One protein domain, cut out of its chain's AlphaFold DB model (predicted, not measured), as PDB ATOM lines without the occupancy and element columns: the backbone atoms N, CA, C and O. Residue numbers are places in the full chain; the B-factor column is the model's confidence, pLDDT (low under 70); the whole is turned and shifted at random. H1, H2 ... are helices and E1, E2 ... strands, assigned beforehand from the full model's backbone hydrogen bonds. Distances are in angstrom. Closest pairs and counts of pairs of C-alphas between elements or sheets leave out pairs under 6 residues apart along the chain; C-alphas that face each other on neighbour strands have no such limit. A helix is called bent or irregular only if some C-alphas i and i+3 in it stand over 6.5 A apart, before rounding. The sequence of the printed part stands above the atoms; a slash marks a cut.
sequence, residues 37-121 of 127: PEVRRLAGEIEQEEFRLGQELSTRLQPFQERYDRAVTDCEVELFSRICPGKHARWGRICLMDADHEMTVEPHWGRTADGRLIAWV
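Overview. This is residues 37 to 121 of the 127 residues of an uncharacterized protein of Streptomyces canus (UniProt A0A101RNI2). A long helix, H1, bends into an L of two arms, H1a and H1b, and a small two-stranded hairpin, E1 and E2, sits in the inner corner of the L, with E2 packed on H1a. H1a sticks out at its beginning with residues 37 to 45, while beyond H1b come the short helix H2 and a long stretch without named elements, residues 81 to 107, that leads back to the hairpin. The 85 printed residues include two named helices and two named strands, in the order H1, H2, E1, E2; the sheet, in the order E1, E2, is antiparallel, and the class is mostly helix. The whole is only just loose, close to compact, with a radius of gyration of the C-alphas of 14.4 A, and elongated, spanning 45 by 25 by 23 A.

Arrangement. Strands E1, residues 108 to 111, and E2, residues 117 to 120, form an antiparallel hairpin with 153 degrees between their directions. N 108 and O 120 are 2.8 A apart and N 118 and O 110 are 3.0 A apart, both within hydrogen-bond range. Helix H1, residues 37 to 73, was assigned as one helix by its hydrogen bonds but is bent, with C-alphas 56 and 59 7.6 A apart. Its arms, H1a, residues 37 to 56, and H1b, residues 59 to 73, are about perpendicular at 89 degrees. The closest C-alphas of H1a and E2 are those of Gly 54 and Ile 118, 4.1 A apart. The closest C-alphas of H1b and E1 are those of Leu 61 and Trp 109, 7.2 A apart. H1b and H2, residues 77 to 80, are close but not clearly touching, the closest C-alphas being those of Ala 71 and Leu 79, 7.2 A apart. H1b and E2 are apart, and H2 is apart from H1a and from E2. Each O i to N i+4 pair is within hydrogen-bond range in H1a and 9 of 11 are in H1b; H2 is too short for such a pair.

Along the chain. E1 measures 10.7 A from first to last C-alpha and E2 10.6 A, with C-alpha 120 at (219.351, 142.954, 183.175). H1a measures 28.7 A from C-alpha 37 at (224.089, 156.873, 166.025). H1b measures 21.4 A, ends with C-alpha 73 at (218.762, 117.751, 182.245), and is itself irregular, with C-alphas 60 and 63 7.2 A apart. H2 measures 5.0 A.

Size, cuts and confidence. The two C-alphas farthest apart are those of Pro 37 and Asp 74, at 45.4 A. The printed part has no cut. The link from H2 to E1, 27 residues, is long; those from H1 to H2 and from E1 to E2 are tight. The mean pLDDT of the printed part is 72.6, and 32 residues are under 70, among them residues 82 to 107.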
ATOM      1  N   PRO A  37     222.807 157.149 165.383       95.75
ATOM      2  CA  PRO A  37     224.089 156.873 166.025       95.75
ATOM      3  C   PRO A  37     224.033 156.921 167.552       95.75
ATOM      4  O   PRO A  37     224.729 156.143 168.202       95.75
ATOM      5  N   GLU A  38     223.209 157.796 168.125       95.19
ATOM      6  CA  GLU A  38     223.078 157.945 169.573       95.19
ATOM      7  C   GLU A  38     222.321 156.766 170.181       95.19
ATOM      8  O   GLU A  38     222.739 156.223 171.202       95.19
ATOM      9  N   VAL A  39     221.261 156.301 169.512       91.88
ATOM     10  CA  VAL A  39     220.541 155.083 169.914       91.88
ATOM     11  C   VAL A  39     221.480 153.879 169.889       91.88
ATOM     12  O   VAL A  39     221.508 153.102 170.841       91.88
ATOM     13  N   ARG A  40     222.305 153.746 168.846       91.19
ATOM     14  CA  ARG A  40     223.301 152.666 168.757       91.19
ATOM     15  C   ARG A  40     224.388 152.774 169.823       91.19
ATOM     16  O   ARG A  40     224.791 151.753 170.371       91.19
ATOM     17  N   ARG A  41     224.853 153.988 170.127       96.06
ATOM     18  CA  ARG A  41     225.835 154.231 171.194       96.06
ATOM     19  C   ARG A  41     225.272 153.811 172.550       96.06
ATOM     20  O   ARG A  41     225.915 153.035 173.247       96.06
ATOM     21  N   LEU A  42     224.068 154.275 172.888       91.88
ATOM     22  CA  LEU A  42     223.394 153.934 174.142       91.88
ATOM     23  C   LEU A  42     223.108 152.435 174.248       91.88
ATOM     24  O   LEU A  42     223.328 151.857 175.305       91.88
ATOM     25  N   ALA A  43     222.679 151.791 173.159       84.31
ATOM     26  CA  ALA A  43     222.501 150.341 173.128       84.31
ATOM     27  C   ALA A  43     223.811 149.602 173.450       84.31
ATOM     28  O   ALA A  43     223.810 148.691 174.272       84.31
ATOM     29  N   GLY A  44     224.935 150.043 172.875       88.31
ATOM     30  CA  GLY A  44     226.249 149.480 173.186       88.31
ATOM     31  C   GLY A  44     226.697 149.718 174.634       88.31
ATOM     32  O   GLY A  44     227.365 148.863 175.209       88.31
ATOM     33  N   GLU A  45     226.338 150.852 175.242       92.38
ATOM     34  CA  GLU A  45     226.620 151.133 176.660       92.38
ATOM     35  C   GLU A  45     225.778 150.271 177.599       92.38
ATOM     36  O   GLU A  45     226.303 149.747 178.580       92.38
ATOM     37  N   ILE A  46     224.497 150.077 177.275       84.62
ATOM     38  CA  ILE A  46     223.611 149.167 178.007       84.62
ATOM     39  C   ILE A  46     224.169 147.745 177.945       84.62
ATOM     40  O   ILE A  46     224.358 147.130 178.988       84.62
ATOM     41  N   GLU A  47     224.507 147.252 176.751       83.38
ATOM     42  CA  GLU A  47     225.063 145.907 176.570       83.38
ATOM     43  C   GLU A  47     226.348 145.712 177.400       83.38
ATOM     44  O   GLU A  47     226.510 144.708 178.095       83.38
ATOM     45  N   GLN A  48     227.261 146.690 177.386       88.38
ATOM     46  CA  GLN A  48     228.483 146.642 178.198       88.38
ATOM     47  C   GLN A  48     228.190 146.568 179.699       88.38
ATOM     48  O   GLN A  48     228.851 145.818 180.423       88.38
ATOM     49  N   GLU A  49     227.207 147.331 180.164       87.81
ATOM     50  CA  GLU A  49     226.820 147.354 181.567       87.81
ATOM     51  C   GLU A  49     226.145 146.044 181.995       87.81
ATOM     52  O   GLU A  49     226.467 145.507 183.056       87.81
ATOM     53  N   GLU A  50     225.296 145.458 181.149       84.94
ATOM     54  CA  GLU A  50     224.695 144.140 181.384       84.94
ATOM     55  C   GLU A  50     225.760 143.035 181.483       84.94
ATOM     56  O   GLU A  50     225.660 142.155 182.345       84.94
ATOM     57  N   PHE A  51     226.825 143.096 180.670       84.25
ATOM     58  CA  PHE A  51     227.972 142.184 180.783       84.25
ATOM     59  C   PHE A  51     228.772 142.388 182.068       84.25
ATOM     60  O   PHE A  51     229.213 141.412 182.687       84.25
ATOM     61  N   ARG A  52     229.003 143.644 182.467       89.06
ATOM     62  CA  ARG A  52     229.712 143.966 183.711       89.06
ATOM     63  C   ARG A  52     228.936 143.433 184.914       89.06
ATOM     64  O   ARG A  52     229.497 142.709 185.736       89.06
ATOM     65  N   LEU A  53     227.637 143.719 184.969       82.75
ATOM     66  CA  LEU A  53     226.743 143.243 186.022       82.75
ATOM     67  C   LEU A  53     226.620 141.716 186.020       82.75
ATOM     68  O   LEU A  53     226.662 141.104 187.084       82.75
ATOM     69  N   GLY A  54     226.543 141.084 184.845       81.44
ATOM     70  CA  GLY A  54     226.532 139.626 184.716       81.44
ATOM     71  C   GLY A  54     227.765 138.967 185.343       81.44
ATOM     72  O   GLY A  54     227.648 137.942 186.016       81.44
ATOM     73  N   GLN A  55     228.945 139.574 185.189       86.00
ATOM     74  CA  GLN A  55     230.174 139.099 185.830       86.00
ATOM     75  C   GLN A  55     230.163 139.327 187.345       86.00
ATOM     76  O   GLN A  55     230.447 138.396 188.100       86.00
ATOM     77  N   GLU A  56     229.802 140.528 187.797       88.94
ATOM     78  CA  GLU A  56     229.778 140.889 189.225       88.94
ATOM     79  C   GLU A  56     228.789 140.042 190.027       88.94
ATOM     80  O   GLU A  56     229.060 139.659 191.167       88.94
ATOM     81  N   LEU A  57     227.651 139.711 189.420       82.81
ATOM     82  CA  LEU A  57     226.586 138.951 190.062       82.81
ATOM     83  C   LEU A  57     226.718 137.438 189.862       82.81
ATOM     84  O   LEU A  57     225.961 136.691 190.481       82.81
ATOM     85  N   SER A  58     227.681 136.973 189.060       80.19
ATOM     86  CA  SER A  58     227.827 135.561 188.680       80.19
ATOM     87  C   SER A  58     227.807 134.608 189.878       80.19
ATOM     88  O   SER A  58     226.984 133.701 189.912       80.19
ATOM     89  N   THR A  59     228.612 134.851 190.916       83.06
ATOM     90  CA  THR A  59     228.647 134.009 192.128       83.06
ATOM     91  C   THR A  59     227.316 134.004 192.881       83.06
ATOM     92  O   THR A  59     226.909 132.977 193.420       83.06
ATOM     93  N   ARG A  60     226.620 135.148 192.933       79.88
ATOM     94  CA  ARG A  60     225.320 135.259 193.611       79.88
ATOM     95  C   ARG A  60     224.237 134.499 192.849       79.88
ATOM     96  O   ARG A  60     223.359 133.916 193.475       79.88
ATOM     97  N   LEU A  61     224.289 134.539 191.519       74.06
ATOM     98  CA  LEU A  61     223.239 134.017 190.645       74.06
ATOM     99  C   LEU A  61     223.523 132.596 190.133       74.06
ATOM    100  O   LEU A  61     222.611 131.927 189.648       74.06
ATOM    101  N   GLN A  62     224.744 132.089 190.321       77.38
ATOM    102  CA  GLN A  62     225.162 130.729 189.976       77.38
ATOM    103  C   GLN A  62     224.210 129.634 190.498       77.38
ATOM    104  O   GLN A  62     223.876 128.748 189.710       77.38
ATOM    105  N   PRO A  63     223.685 129.678 191.740       78.69
ATOM    106  CA  PRO A  63     222.739 128.661 192.206       78.69
ATOM    107  C   PRO A  63     221.459 128.578 191.358       78.69
ATOM    108  O   PRO A  63     220.899 127.496 191.180       78.69
ATOM    109  N   PHE A  64     220.997 129.702 190.797       74.56
ATOM    110  CA  PHE A  64     219.835 129.717 189.906       74.56
ATOM    111  C   PHE A  64     220.169 129.113 188.542       74.56
ATOM    112  O   PHE A  64     219.358 128.367 187.995       74.56
ATOM    113  N   GLN A  65     221.375 129.364 188.022       73.75
ATOM    114  CA  GLN A  65     221.856 128.706 186.807       73.75
ATOM    115  C   GLN A  65     221.934 127.190 186.974       73.75
ATOM    116  O   GLN A  65     221.424 126.450 186.143       73.75
ATOM    117  N   GLU A  66     222.525 126.722 188.070       80.31
ATOM    118  CA  GLU A  66     222.646 125.291 188.348       80.31
ATOM    119  C   GLU A  66     221.271 124.626 188.491       80.31
ATOM    120  O   GLU A  66     221.076 123.489 188.057       80.31
ATOM    121  N   ARG A  67     220.291 125.347 189.056       77.38
ATOM    122  CA  ARG A  67     218.891 124.908 189.111       77.38
ATOM    123  C   ARG A  67     218.283 124.776 187.713       77.38
ATOM    124  O   ARG A  67     217.576 123.803 187.467       77.38
ATOM    125  N   TYR A  68     218.557 125.716 186.808       75.56
ATOM    126  CA  TYR A  68     218.093 125.649 185.420       75.56
ATOM    127  C   TYR A  68     218.700 124.469 184.672       75.56
ATOM    128  O   TYR A  68     217.969 123.664 184.100       75.56
ATOM    129  N   ASP A  69     220.027 124.347 184.707       79.38
ATOM    130  CA  ASP A  69     220.751 123.305 183.980       79.38
ATOM    131  C   ASP A  69     220.305 121.911 184.443       79.38
ATOM    132  O   ASP A  69     220.102 121.008 183.625       79.38
ATOM    133  N   ARG A  70     220.061 121.756 185.751       82.12
ATOM    134  CA  ARG A  70     219.466 120.544 186.319       82.12
ATOM    135  C   ARG A  70     218.044 120.315 185.822       82.12
ATOM    136  O   ARG A  70     217.770 119.239 185.312       82.12
ATOM    137  N   ALA A  71     217.167 121.315 185.896       79.94
ATOM    138  CA  ALA A  71     215.784 121.179 185.443       79.94
ATOM    139  C   ALA A  71     215.678 120.805 183.955       79.94
ATOM    140  O   ALA A  71     214.795 120.037 183.573       79.94
ATOM    141  N   VAL A  72     216.584 121.320 183.114       79.38
ATOM    142  CA  VAL A  72     216.682 120.940 181.695       79.38
ATOM    143  C   VAL A  72     217.152 119.496 181.551       79.38
ATOM    144  O   VAL A  72     216.549 118.739 180.796       79.38
ATOM    145  N   THR A  73     218.202 119.113 182.280       85.88
ATOM    146  CA  THR A  73     218.762 117.751 182.245       85.88
ATOM    147  C   THR A  73     217.747 116.707 182.709       85.88
ATOM    148  O   THR A  73     217.602 115.658 182.082       85.88
ATOM    149  N   ASP A  74     217.012 117.023 183.772       90.38
ATOM    150  CA  ASP A  74     216.085 116.116 184.448       90.38
ATOM    151  C   ASP A  74     214.651 116.216 183.895       90.38
ATOM    152  O   ASP A  74     213.757 115.493 184.339       90.38
ATOM    153  N   CYS A  75     214.417 117.085 182.902       85.75
ATOM    154  CA  CYS A  75     213.102 117.360 182.319       85.75
ATOM    155  C   CYS A  75     212.036 117.705 183.381       85.75
ATOM    156  O   CYS A  75     210.919 117.181 183.344       85.75
ATOM    157  N   GLU A  76     212.356 118.592 184.327       82.19
ATOM    158  CA  GLU A  76     211.458 118.981 185.425       82.19
ATOM    159  C   GLU A  76     210.266 119.830 184.934       82.19
ATOM    160  O   GLU A  76     210.233 121.058 185.049       82.19
ATOM    161  N   VAL A  77     209.237 119.162 184.406       79.81
ATOM    162  CA  VAL A  77     208.031 119.798 183.841       79.81
ATOM    163  C   VAL A  77     207.328 120.712 184.846       79.81
ATOM    164  O   VAL A  77     206.828 121.769 184.467       79.81
ATOM    165  N   GLU A  78     207.308 120.345 186.128       76.75
ATOM    166  CA  GLU A  78     206.671 121.156 187.168       76.75
ATOM    167  C   GLU A  78     207.327 122.530 187.299       76.75
ATOM    168  O   GLU A  78     206.623 123.538 187.342       76.75
ATOM    169  N   LEU A  79     208.662 122.587 187.304       71.88
ATOM    170  CA  LEU A  79     209.415 123.835 187.382       71.88
ATOM    171  C   LEU A  79     209.166 124.699 186.139       71.88
ATOM    172  O   LEU A  79     208.934 125.900 186.264       71.88
ATOM    173  N   PHE A  80     209.115 124.083 184.955       70.62
ATOM    174  CA  PHE A  80     208.798 124.776 183.702       70.62
ATOM    175  C   PHE A  80     207.334 125.213 183.568       70.62
ATOM    176  O   PHE A  80     207.031 126.113 182.787       70.62
ATOM    177  N   SER A  81     206.430 124.616 184.342       71.25
ATOM    178  CA  SER A  81     205.017 124.999 184.402       71.25
ATOM    179  C   SER A  81     204.724 126.122 185.399       71.25
ATOM    180  O   SER A  81     203.592 126.605 185.456       71.25
ATOM    181  N   ARG A  82     205.720 126.556 186.190       68.25
ATOM    182  CA  ARG A  82     205.553 127.662 187.138       68.25
ATOM    183  C   ARG A  82     205.375 128.964 186.378       68.25
ATOM    184  O   ARG A  82     206.187 129.341 185.536       68.25
ATOM    185  N   ILE A  83     204.301 129.661 186.712       56.94
ATOM    186  CA  ILE A  83     203.935 130.928 186.103       56.94
ATOM    187  C   ILE A  83     204.127 132.016 187.151       56.94
ATOM    188  O   ILE A  83     203.504 131.962 188.207       56.94
ATOM    189  N   CYS A  84     204.965 133.001 186.836       55.00
ATOM    190  CA  CYS A  84     205.138 134.207 187.639       55.00
ATOM    191  C   CYS A  84     204.131 135.272 187.153       55.00
ATOM    192  O   CYS A  84     204.200 135.661 185.977       55.00
ATOM    193  N   PRO A  85     203.149 135.694 187.978       50.91
ATOM    194  CA  PRO A  85     202.222 136.768 187.646       50.91
ATOM    195  C   PRO A  85     202.910 137.976 186.989       50.91
ATOM    196  O   PRO A  85     203.849 138.564 187.514       50.91
ATOM    197  N   GLY A  86     202.452 138.352 185.793       51.56
ATOM    198  CA  GLY A  86     202.896 139.580 185.121       51.56
ATOM    199  C   GLY A  86     204.141 139.472 184.230       51.56
ATOM    200  O   GLY A  86     204.462 140.454 183.563       51.56
ATOM    201  N   LYS A  87     204.808 138.313 184.125       52.81
ATOM    202  CA  LYS A  87     205.939 138.115 183.189       52.81
ATOM    203  C   LYS A  87     205.780 136.828 182.385       52.81
ATOM    204  O   LYS A  87     206.418 135.817 182.647       52.81
ATOM    205  N   HIS A  88     204.909 136.879 181.383       45.06
ATOM    206  CA  HIS A  88     204.654 135.747 180.499       45.06
ATOM    207  C   HIS A  88     205.358 135.939 179.158       45.06
ATOM    208  O   HIS A  88     205.016 136.848 178.405       45.06
ATOM    209  N   ALA A  89     206.244 135.012 178.809       37.16
ATOM    210  CA  ALA A  89     206.499 134.699 177.412       37.16
ATOM    211  C   ALA A  89     206.026 133.269 177.149       37.16
ATOM    212  O   ALA A  89     206.408 132.332 177.847       37.16
ATOM    213  N   ARG A  90     205.194 133.117 176.112       36.41
ATOM    214  CA  ARG A  90     204.596 131.857 175.635       36.41
ATOM    215  C   ARG A  90     205.632 130.774 175.281       36.41
ATOM    216  O   ARG A  90     205.236 129.628 175.108       36.41
ATOM    217  N   TRP A  91     206.918 131.126 175.175       35.03
ATOM    218  CA  TRP A  91     207.988 130.244 174.699       35.03
ATOM    219  C   TRP A  91     209.360 130.445 175.366       35.03
ATOM    220  O   TRP A  91     210.371 130.168 174.734       35.03
ATOM    221  N   GLY A  92     209.430 130.847 176.638       41.28
ATOM    222  CA  GLY A  92     210.655 130.578 177.409       41.28
ATOM    223  C   GLY A  92     211.206 131.727 178.224       41.28
ATOM    224  O   GLY A  92     212.161 132.371 177.816       41.28
ATOM    225  N   ARG A  93     210.679 131.888 179.440       55.22
ATOM    226  CA  ARG A  93     211.463 132.394 180.573       55.22
ATOM    227  C   ARG A  93     211.019 131.633 181.807       55.22
ATOM    228  O   ARG A  93     209.923 131.837 182.319       55.22
ATOM    229  N   ILE A  94     211.839 130.671 182.199       54.56
ATOM    230  CA  ILE A  94     211.571 129.811 183.342       54.56
ATOM    231  C   ILE A  94     211.971 130.587 184.587       54.56
ATOM    232  O   ILE A  94     213.098 131.059 184.713       54.56
ATOM    233  N   CYS A  95     211.016 130.752 185.486       60.66
ATOM    234  CA  CYS A  95     211.185 131.489 186.721       60.66
ATOM    235  C   CYS A  95     211.897 130.575 187.735       60.66
ATOM    236  O   CYS A  95     211.289 129.668 188.301       60.66
ATOM    237  N   LEU A  96     213.210 130.753 187.900       62.56
ATOM    238  CA  LEU A  96     214.064 129.882 188.732       62.56
ATOM    239  C   LEU A  96     214.117 130.305 190.204       62.56
ATOM    240  O   LEU A  96     214.711 129.612 191.036       62.56
ATOM    241  N   MET A  97     213.517 131.452 190.510       64.62
ATOM    242  CA  MET A  97     213.399 131.992 191.854       64.62
ATOM    243  C   MET A  97     212.224 131.346 192.595       64.62
ATOM    244  O   MET A  97     211.351 130.710 191.998       64.62
ATOM    245  N   ASP A  98     212.215 131.494 193.916       62.88
ATOM    246  CA  ASP A  98     211.105 131.021 194.738       62.88
ATOM    247  C   ASP A  98     209.857 131.902 194.549       62.88
ATOM    248  O   ASP A  98     209.923 132.999 193.986       62.88
ATOM    249  N   ALA A  99     208.694 131.403 194.975       56.12
ATOM    250  CA  ALA A  99     207.453 132.179 194.937       56.12
ATOM    251  C   ALA A  99     207.621 133.517 195.693       56.12
ATOM    252  O   ALA A  99     208.418 133.601 196.625       56.12
ATOM    253  N   ASP A 100     206.895 134.556 195.267       56.12
ATOM    254  CA  ASP A 100     206.904 135.922 195.832       56.12
ATOM    255  C   ASP A 100     208.138 136.806 195.527       56.12
ATOM    256  O   ASP A 100     208.190 137.961 195.959       56.12
ATOM    257  N   HIS A 101     209.104 136.348 194.719       60.34
ATOM    258  CA  HIS A 101     210.240 137.188 194.279       60.34
ATOM    259  C   HIS A 101     209.833 138.362 193.361       60.34
ATOM    260  O   HIS A 101     210.643 139.239 193.086       60.34
ATOM    261  N   GLU A 102     208.586 138.423 192.893       55.28
ATOM    262  CA  GLU A 102     208.062 139.487 192.017       55.28
ATOM    263  C   GLU A 102     208.172 140.895 192.624       55.28
ATOM    264  O   GLU A 102     208.153 141.892 191.901       55.28
ATOM    265  N   MET A 103     208.302 140.972 193.950       52.16
ATOM    266  CA  MET A 103     208.410 142.217 194.712       52.16
ATOM    267  C   MET A 103     209.859 142.682 194.903       52.16
ATOM    268  O   MET A 103     210.089 143.753 195.469       52.16
ATOM    269  N   THR A 104     210.846 141.900 194.457       58.62
ATOM    270  CA  THR A 104     212.261 142.256 194.566       58.62
ATOM    271  C   THR A 104     212.734 142.892 193.254       58.62
ATOM    272  O   THR A 104     212.454 142.412 192.159       58.62
ATOM    273  N   VAL A 105     213.456 144.016 193.338       65.50
ATOM    274  CA  VAL A 105     214.052 144.716 192.174       65.50
ATOM    275  C   VAL A 105     215.297 143.961 191.673       65.50
ATOM    276  O   VAL A 105     216.268 144.562 191.220       65.50
ATOM    277  N   GLU A 106     215.329 142.638 191.835       69.19
ATOM    278  CA  GLU A 106     216.498 141.847 191.483       69.19
ATOM    279  C   GLU A 106     216.629 141.727 189.956       69.19
ATOM    280  O   GLU A 106     215.625 141.555 189.249       69.19
ATOM    281  N   PRO A 107     217.857 141.858 189.426       66.94
ATOM    282  CA  PRO A 107     218.106 141.682 188.008       66.94
ATOM    283  C   PRO A 107     217.901 140.217 187.609       66.94
ATOM    284  O   PRO A 107     218.194 139.287 188.361       66.94
ATOM    285  N   HIS A 108     217.417 140.029 186.388       70.31
ATOM    286  CA  HIS A 108     217.409 138.742 185.703       70.31
ATOM    287  C   HIS A 108     218.827 138.390 185.272       70.31
ATOM    288  O   HIS A 108     219.704 139.252 185.215       70.31
ATOM    289  N   TRP A 109     219.034 137.120 184.945       67.94
ATOM    290  CA  TRP A 109     220.344 136.583 184.619       67.94
ATOM    291  C   TRP A 109     220.241 135.503 183.547       67.94
ATOM    292  O   TRP A 109     219.248 134.774 183.481       67.94
ATOM    293  N   GLY A 110     221.288 135.378 182.737       69.00
ATOM    294  CA  GLY A 110     221.398 134.301 181.767       69.00
ATOM    295  C   GLY A 110     222.714 134.312 181.005       69.00
ATOM    296  O   GLY A 110     223.702 134.933 181.412       69.00
ATOM    297  N   ARG A 111     222.707 133.604 179.875       70.25
ATOM    298  CA  ARG A 111     223.804 133.576 178.913       70.25
ATOM    299  C   ARG A 111     223.311 133.964 177.530       70.25
ATOM    300  O   ARG A 111     222.232 133.544 177.126       70.25
ATOM    301  N   THR A 112     224.129 134.709 176.806       69.06
ATOM    302  CA  THR A 112     223.964 134.926 175.365       69.06
ATOM    303  C   THR A 112     224.205 133.627 174.585       69.06
ATOM    304  O   THR A 112     224.756 132.659 175.120       69.06
ATOM    305  N   ALA A 113     223.846 133.598 173.296       64.50
ATOM    306  CA  ALA A 113     224.039 132.428 172.429       64.50
ATOM    307  C   ALA A 113     225.510 131.966 172.309       64.50
ATOM    308  O   ALA A 113     225.776 130.784 172.101       64.50
ATOM    309  N   ASP A 114     226.470 132.881 172.472       72.44
ATOM    310  CA  ASP A 114     227.913 132.600 172.525       72.44
ATOM    311  C   ASP A 114     228.427 132.270 173.944       72.44
ATOM    312  O   ASP A 114     229.622 132.054 174.144       72.44
ATOM    313  N   GLY A 115     227.535 132.194 174.935       69.69
ATOM    314  CA  GLY A 115     227.817 131.713 176.285       69.69
ATOM    315  C   GLY A 115     228.290 132.770 177.288       69.69
ATOM    316  O   GLY A 115     228.616 132.400 178.424       69.69
ATOM    317  N   ARG A 116     228.327 134.058 176.923       73.31
ATOM    318  CA  ARG A 116     228.724 135.161 177.820       73.31
ATOM    319  C   ARG A 116     227.640 135.433 178.866       73.31
ATOM    320  O   ARG A 116     226.457 135.288 178.586       73.31
ATOM    321  N   LEU A 117     228.051 135.821 180.073       75.06
ATOM    322  CA  LEU A 117     227.141 136.099 181.191       75.06
ATOM    323  C   LEU A 117     226.508 137.481 181.065       75.06
ATOM    324  O   LEU A 117     227.234 138.448 180.863       75.06
ATOM    325  N   ILE A 118     225.198 137.576 181.276       74.19
ATOM    326  CA  ILE A 118     224.454 138.842 181.243       74.19
ATOM    327  C   ILE A 118     223.508 138.960 182.439       74.19
ATOM    328  O   ILE A 118     222.980 137.954 182.922       74.19
ATOM    329  N   ALA A 119     223.285 140.191 182.899       79.38
ATOM    330  CA  ALA A 119     222.256 140.512 183.883       79.38
ATOM    331  C   ALA A 119     221.524 141.813 183.522       79.38
ATOM    332  O   ALA A 119     222.173 142.801 183.193       79.38
ATOM    333  N   TRP A 120     220.190 141.825 183.614       74.69
ATOM    334  CA  TRP A 120     219.351 142.954 183.175       74.69
ATOM    335  C   TRP A 120     218.146 143.183 184.097       74.69
ATOM    336  O   TRP A 120     217.654 142.271 184.761       74.69
ATOM    337  N   VAL A 121     217.615 144.409 184.121       69.88
ATOM    338  CA  VAL A 121     216.412 144.766 184.895       69.88
ATOM    339  C   VAL A 121     215.237 144.992 183.946       69.88
ATOM    340  O   VAL A 121     215.318 145.799 183.028       69.88
TER     341      VAL A 121